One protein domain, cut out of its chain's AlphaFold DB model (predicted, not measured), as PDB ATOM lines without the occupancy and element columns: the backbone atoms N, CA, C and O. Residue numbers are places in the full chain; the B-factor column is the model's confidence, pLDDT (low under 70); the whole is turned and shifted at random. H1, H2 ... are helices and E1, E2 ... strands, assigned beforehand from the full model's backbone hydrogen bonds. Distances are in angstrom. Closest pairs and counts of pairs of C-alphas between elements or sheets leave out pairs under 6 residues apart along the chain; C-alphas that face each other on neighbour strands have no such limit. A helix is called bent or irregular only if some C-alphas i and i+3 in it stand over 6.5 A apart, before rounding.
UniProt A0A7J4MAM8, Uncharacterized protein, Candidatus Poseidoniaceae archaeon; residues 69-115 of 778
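This is residues 69 to 115 of the 778 residues of an uncharacterized protein of Candidatus Poseidoniaceae archaeon (UniProt A0A7J4MAM8). Two strands, E1 and E2, make a narrow antiparallel hairpin, and the longer helix, H1, packs on the E1 edge of it, on the side away from E2. The short helix H2 follows H1 near one end of the long axis, and the loop of residues 100 to 108 between the strands makes the opposite end. Along the 47 printed residues you will find two named helices and then two named strands, H1, H2, E1 and E2; the sheet's order is E1 - E2, all antiparallel, and the class is mixed, helices and strands. The whole is loose, with a radius of gyration of the C-alphas of 12.0 A, and elongated, with C-alphas that span 38 by 21 by 14 A along their three main axes.

Start at the first printed residue, where H1, residues 69 to 80, begins. After a tight link of three residues you come to H2, residues 84 to 87. H1 and H2 only just touch, and only at the corner by their link, with 3 pairs of C-alphas within 8 A; look at Cys 80 and Ser 86, whose C-alphas are the closest, 5.7 A apart. H1 touches H2 with residues 76 to 80 alone. Go on through a short link of six residues to E1, residues 94 to 99. Look back from there to H1: it and E1 have 7 pairs of C-alphas within 8 A, the closest being those of Thr 72 and Val 97, 6.0 A apart. Their centres are 8.5 A apart. A short link of nine residues then leads to E2, residues 109 to 114, and E1 and E2 form a hairpin. They are antiparallel, with 159 degrees between their N-to-C directions. Along this pair, C-alphas 94 and 114 face each other at 4.4 A, and so do C-alphas 99 and 109 at 5.1 A. Check the backbone between them: N 95 and O 113 are within hydrogen-bond range at 2.9 A, and so are N 111 and O 97 at 2.9 A. H1 and E2 are apart, and so are H2 and E2. In H1 every O i to N i+4 pair is within hydrogen-bond range; H2 is too short for such a pair, and its one O i to N i+3 pair is not within range.

Find C-alpha 69 at (471.443, 398.290, 400.564); from there H1 runs 16.2 A to C-alpha 80 at (474.781, 402.214, 385.220). H2, from Tyr 84 to Thr 87, is irregular, but only just: C-alphas 84 and 87 are 6.9 A apart. E1 begins at C-alpha 94, at (462.005, 399.240, 387.850), and runs 16.1 A to Tyr 99. E2 runs from Val 109 for 16.1 A, and you will find its last C-alpha, that of Ser 114, at (458.656, 398.798, 390.637).

The two C-alphas farthest apart in the domain are those of Thr 88 and Asn 104, at 38.2 A. The first and last printed C-alphas, those of Ala 69 and Asp 115, are 17.2 A apart. The printed part has no cut, and no link between its named elements is long. Look at the B-factor column for the model's confidence: the mean pLDDT of the printed part is 70.1. It is under 70 in 18 residues, namely residue 88, residues 90 to 95, residues 100 to 109 and residue 115.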
ATOM      1  N   ALA A  69     470.566 397.184 400.952       74.81
ATOM      2  CA  ALA A  69     471.443 398.290 400.564       74.81
ATOM      3  C   ALA A  69     472.580 397.828 399.638       74.81
ATOM      4  O   ALA A  69     472.666 398.262 398.491       74.81
ATOM      5  N   ALA A  70     473.412 396.882 400.088       75.94
ATOM      6  CA  ALA A  70     474.516 396.370 399.272       75.94
ATOM      7  C   ALA A  70     474.048 395.652 397.981       75.94
ATOM      8  O   ALA A  70     474.617 395.938 396.927       75.94
ATOM      9  N   PRO A  71     472.996 394.798 397.993       76.00
ATOM     10  CA  PRO A  71     472.420 394.243 396.765       76.00
ATOM     11  C   PRO A  71     471.877 395.296 395.780       76.00
ATOM     12  O   PRO A  71     472.068 395.154 394.573       76.00
ATOM     13  N   THR A  72     471.248 396.372 396.271       76.50
ATOM     14  CA  THR A  72     470.730 397.458 395.418       76.50
ATOM     15  C   THR A  72     471.876 398.247 394.788       76.50
ATOM     16  O   THR A  72     471.889 398.420 393.570       76.50
ATOM     17  N   ASN A  73     472.886 398.639 395.574       76.81
ATOM     18  CA  ASN A  73     474.066 399.351 395.073       76.81
ATOM     19  C   ASN A  73     474.842 398.515 394.044       76.81
ATOM     20  O   ASN A  73     475.233 399.037 393.003       76.81
ATOM     21  N   ALA A  74     475.010 397.209 394.282       78.06
ATOM     22  CA  ALA A  74     475.645 396.305 393.323       78.06
ATOM     23  C   ALA A  74     474.884 396.248 391.985       78.06
ATOM     24  O   ALA A  74     475.506 396.308 390.924       78.06
ATOM     25  N   SER A  75     473.548 396.196 392.024       78.12
ATOM     26  CA  SER A  75     472.717 396.161 390.814       78.12
ATOM     27  C   SER A  75     472.651 397.529 390.099       78.12
ATOM     28  O   SER A  75     472.633 397.586 388.869       78.12
ATOM     29  N   ILE A  76     472.716 398.653 390.835       77.69
ATOM     30  CA  ILE A  76     472.905 400.002 390.256       77.69
ATOM     31  C   ILE A  76     474.238 400.073 389.498       77.69
ATOM     32  O   ILE A  76     474.253 400.459 388.333       77.69
ATOM     33  N   ILE A  77     475.343 399.631 390.110       80.69
ATOM     34  CA  ILE A  77     476.666 399.587 389.464       80.69
ATOM     35  C   ILE A  77     476.647 398.665 388.233       80.69
ATOM     36  O   ILE A  77     477.215 399.013 387.203       80.69
ATOM     37  N   GLN A  78     475.951 397.526 388.293       80.94
ATOM     38  CA  GLN A  78     475.792 396.624 387.146       80.94
ATOM     39  C   GLN A  78     475.012 397.261 385.980       80.94
ATOM     40  O   GLN A  78     475.300 396.959 384.823       80.94
ATOM     41  N   THR A  79     474.036 398.125 386.270       78.12
ATOM     42  CA  THR A  79     473.149 398.732 385.260       78.12
ATOM     43  C   THR A  79     473.715 400.031 384.683       78.12
ATOM     44  O   THR A  79     473.610 400.273 383.484       78.12
ATOM     45  N   CYS A  80     474.331 400.856 385.532       78.44
ATOM     46  CA  CYS A  80     474.781 402.214 385.220       78.44
ATOM     47  C   CYS A  80     476.317 402.349 385.176       78.44
ATOM     48  O   CYS A  80     476.843 403.449 385.040       78.44
ATOM     49  N   GLY A  81     477.065 401.253 385.347       80.12
ATOM     50  CA  GLY A  81     478.534 401.217 385.379       80.12
ATOM     51  C   GLY A  81     479.164 401.743 386.677       80.12
ATOM     52  O   GLY A  81     480.212 401.256 387.095       80.12
ATOM     53  N   SER A  82     478.534 402.711 387.347       78.75
ATOM     54  CA  SER A  82     478.955 403.235 388.652       78.75
ATOM     55  C   SER A  82     477.782 403.851 389.426       78.75
ATOM     56  O   SER A  82     476.707 404.060 388.866       78.75
ATOM     57  N   VAL A  83     477.996 404.162 390.710       78.06
ATOM     58  CA  VAL A  83     477.045 404.951 391.515       78.06
ATOM     59  C   VAL A  83     476.983 406.399 391.018       78.06
ATOM     60  O   VAL A  83     475.894 406.945 390.900       78.06
ATOM     61  N   TYR A  84     478.118 406.987 390.635       78.69
ATOM     62  CA  TYR A  84     478.195 408.369 390.145       78.69
ATOM     63  C   TYR A  84     477.323 408.614 388.899       78.69
ATOM     64  O   TYR A  84     476.519 409.538 388.862       78.69
ATOM     65  N   LEU A  85     477.374 407.699 387.924       78.12
ATOM     66  CA  LEU A  85     476.543 407.749 386.712       78.12
ATOM     67  C   LEU A  85     475.051 407.430 386.955       78.12
ATOM     68  O   LEU A  85     474.256 407.466 386.018       78.12
ATOM     69  N   SER A  86     474.632 407.084 388.178       77.19
ATOM     70  CA  SER A  86     473.239 406.689 388.444       77.19
ATOM     71  C   SER A  86     472.232 407.835 388.276       77.19
ATOM     72  O   SER A  86     471.078 407.581 387.944       77.19
ATOM     73  N   THR A  87     472.666 409.089 388.431       71.56
ATOM     74  CA  THR A  87     471.829 410.293 388.292       71.56
ATOM     75  C   THR A  87     471.389 410.551 386.847       71.56
ATOM     76  O   THR A  87     470.264 410.994 386.617       71.56
ATOM     77  N   THR A  88     472.242 410.228 385.870       69.88
ATOM     78  CA  THR A  88     471.976 410.351 384.424       69.88
ATOM     79  C   THR A  88     471.455 409.044 383.802       69.88
ATOM     80  O   THR A  88     470.870 409.042 382.717       69.88
ATOM     81  N   CYS A  89     471.606 407.920 384.507       72.50
ATOM     82  CA  CYS A  89     471.157 406.589 384.103       72.50
ATOM     83  C   CYS A  89     469.622 406.436 384.148       72.50
ATOM     84  O   CYS A  89     469.017 406.206 385.195       72.50
ATOM     85  N   ALA A  90     468.972 406.459 382.982       61.22
ATOM     86  CA  ALA A  90     467.508 406.404 382.842       61.22
ATOM     87  C   ALA A  90     466.818 405.078 383.272       61.22
ATOM     88  O   ALA A  90     465.621 404.909 383.042       61.22
ATOM     89  N   ALA A  91     467.539 404.120 383.864       58.91
ATOM     90  CA  ALA A  91     467.088 402.738 384.077       58.91
ATOM     91  C   ALA A  91     466.397 402.463 385.433       58.91
ATOM     92  O   ALA A  91     466.040 401.327 385.723       58.91
ATOM     93  N   LEU A  92     466.197 403.480 386.277       62.44
ATOM     94  CA  LEU A  92     465.850 403.313 387.699       62.44
ATOM     95  C   LEU A  92     464.349 403.129 388.018       62.44
ATOM     96  O   LEU A  92     463.981 403.013 389.186       62.44
ATOM     97  N   SER A  93     463.458 403.111 387.020       59.53
ATOM     98  CA  SER A  93     461.998 403.037 387.239       59.53
ATOM     99  C   SER A  93     461.486 401.658 387.688       59.53
ATOM    100  O   SER A  93     460.440 401.561 388.333       59.53
ATOM    101  N   ALA A  94     462.211 400.594 387.345       65.31
ATOM    102  CA  ALA A  94     462.005 399.240 387.850       65.31
ATOM    103  C   ALA A  94     463.365 398.539 387.898       65.31
ATOM    104  O   ALA A  94     464.146 398.683 386.960       65.31
ATOM    105  N   HIS A  95     463.659 397.819 388.981       69.81
ATOM    106  CA  HIS A  95     465.005 397.307 389.245       69.81
ATOM    107  C   HIS A  95     464.982 395.923 389.883       69.81
ATOM    108  O   HIS A  95     464.207 395.678 390.807       69.81
ATOM    109  N   ASP A  96     465.852 395.036 389.408       74.31
ATOM    110  CA  ASP A  96     465.972 393.659 389.886       74.31
ATOM    111  C   ASP A  96     467.152 393.520 390.853       74.31
ATOM    112  O   ASP A  96     468.282 393.933 390.572       74.31
ATOM    113  N   VAL A  97     466.893 392.907 392.009       73.44
ATOM    114  CA  VAL A  97     467.882 392.699 393.070       73.44
ATOM    115  C   VAL A  97     467.857 391.243 393.529       73.44
ATOM    116  O   VAL A  97     466.874 390.771 394.097       73.44
ATOM    117  N   THR A  98     468.959 390.522 393.320       71.50
ATOM    118  CA  THR A  98     469.113 389.139 393.795       71.50
ATOM    119  C   THR A  98     469.567 389.123 395.252       71.50
ATOM    120  O   THR A  98     470.699 389.489 395.567       71.50
ATOM    121  N   TYR A  99     468.698 388.664 396.152       70.38
ATOM    122  CA  TYR A  99     469.016 388.465 397.562       70.38
ATOM    123  C   TYR A  99     469.489 387.025 397.818       70.38
ATOM    124  O   TYR A  99     468.720 386.066 397.706       70.38
ATOM    125  N   ASN A 100     470.757 386.867 398.205       67.25
ATOM    126  CA  ASN A 100     471.323 385.569 398.573       67.25
ATOM    127  C   ASN A 100     470.837 385.143 399.966       67.25
ATOM    128  O   ASN A 100     471.173 385.763 400.973       67.25
ATOM    129  N   THR A 101     470.082 384.046 400.036       62.44
ATOM    130  CA  THR A 101     469.417 383.570 401.262       62.44
ATOM    131  C   THR A 101     470.327 382.894 402.296       62.44
ATOM    132  O   THR A 101     469.852 382.526 403.371       62.44
ATOM    133  N   GLY A 102     471.628 382.777 402.023       56.53
ATOM    134  CA  GLY A 102     472.638 382.325 402.981       56.53
ATOM    135  C   GLY A 102     473.598 381.285 402.408       56.53
ATOM    136  O   GLY A 102     473.685 381.076 401.202       56.53
ATOM    137  N   ILE A 103     474.349 380.634 403.299       49.62
ATOM    138  CA  ILE A 103     475.260 379.542 402.939       49.62
ATOM    139  C   ILE A 103     474.455 378.232 402.895       49.62
ATOM    140  O   ILE A 103     473.788 377.892 403.873       49.62
ATOM    141  N   ASN A 104     474.581 377.479 401.795       43.97
ATOM    142  CA  ASN A 104     473.847 376.238 401.474       43.97
ATOM    143  C   ASN A 104     472.373 376.417 401.033       43.97
ATOM    144  O   ASN A 104     471.535 375.561 401.320       43.97
ATOM    145  N   THR A 105     472.056 377.499 400.319       52.59
ATOM    146  CA  THR A 105     470.828 377.621 399.508       52.59
ATOM    147  C   THR A 105     471.222 377.885 398.058       52.59
ATOM    148  O   THR A 105     471.815 378.928 397.793       52.59
ATOM    149  N   ASP A 106     470.925 376.951 397.150       50.06
ATOM    150  CA  ASP A 106     471.445 376.978 395.770       50.06
ATOM    151  C   ASP A 106     470.733 377.988 394.845       50.06
ATOM    152  O   ASP A 106     471.313 378.402 393.844       50.06
ATOM    153  N   ASP A 107     469.526 378.438 395.207       56.66
ATOM    154  CA  ASP A 107     468.780 379.494 394.510       56.66
ATOM    155  C   ASP A 107     468.682 380.760 395.382       56.66
ATOM    156  O   ASP A 107     468.171 380.721 396.504       56.66
ATOM    157  N   GLY A 108     469.148 381.897 394.855       63.59
ATOM    158  CA  GLY A 108     468.896 383.224 395.430       63.59
ATOM    159  C   GLY A 108     467.505 383.749 395.055       63.59
ATOM    160  O   GLY A 108     466.958 383.400 394.010       63.59
ATOM    161  N   VAL A 109     466.925 384.617 395.885       68.50
ATOM    162  CA  VAL A 109     465.599 385.198 395.616       68.50
ATOM    163  C   VAL A 109     465.754 386.464 394.780       68.50
ATOM    164  O   VAL A 109     466.306 387.454 395.256       68.50
ATOM    165  N   LEU A 110     465.233 386.450 393.553       74.75
ATOM    166  CA  LEU A 110     465.081 387.658 392.744       74.75
ATOM    167  C   LEU A 110     463.941 388.516 393.310       74.75
ATOM    168  O   LEU A 110     462.809 388.047 393.437       74.75
ATOM    169  N   ILE A 111     464.244 389.768 393.649       75.94
ATOM    170  CA  ILE A 111     463.283 390.759 394.128       75.94
ATOM    171  C   ILE A 111     463.219 391.882 393.094       75.94
ATOM    172  O   ILE A 111     464.120 392.715 393.017       75.94
ATOM    173  N   THR A 112     462.142 391.897 392.310       76.56
ATOM    174  CA  THR A 112     461.824 392.998 391.397       76.56
ATOM    175  C   THR A 112     461.149 394.123 392.169       76.56
ATOM    176  O   THR A 112     460.092 393.927 392.775       76.56
ATOM    177  N   PHE A 113     461.727 395.316 392.109       73.19
ATOM    178  CA  PHE A 113     461.100 396.549 392.566       73.19
ATOM    179  C   PHE A 113     460.514 397.323 391.384       73.19
ATOM    180  O   PHE A 113     461.099 397.381 390.305       73.19
ATOM    181  N   SER A 114     459.374 397.966 391.609       73.56
ATOM    182  CA  SER A 114     458.656 398.798 390.637       73.56
ATOM    183  C   SER A 114     458.152 400.058 391.330       73.56
ATOM    184  O   SER A 114     457.787 399.986 392.505       73.56
ATOM    185  N   ASP A 115     458.100 401.178 390.606       67.94
ATOM    186  CA  ASP A 115     457.658 402.486 391.117       67.94
ATOM    187  C   ASP A 115     458.472 402.972 392.341       67.94
ATOM    188  O   ASP A 115     457.937 403.529 393.305       67.94
TER     189      ASP A 115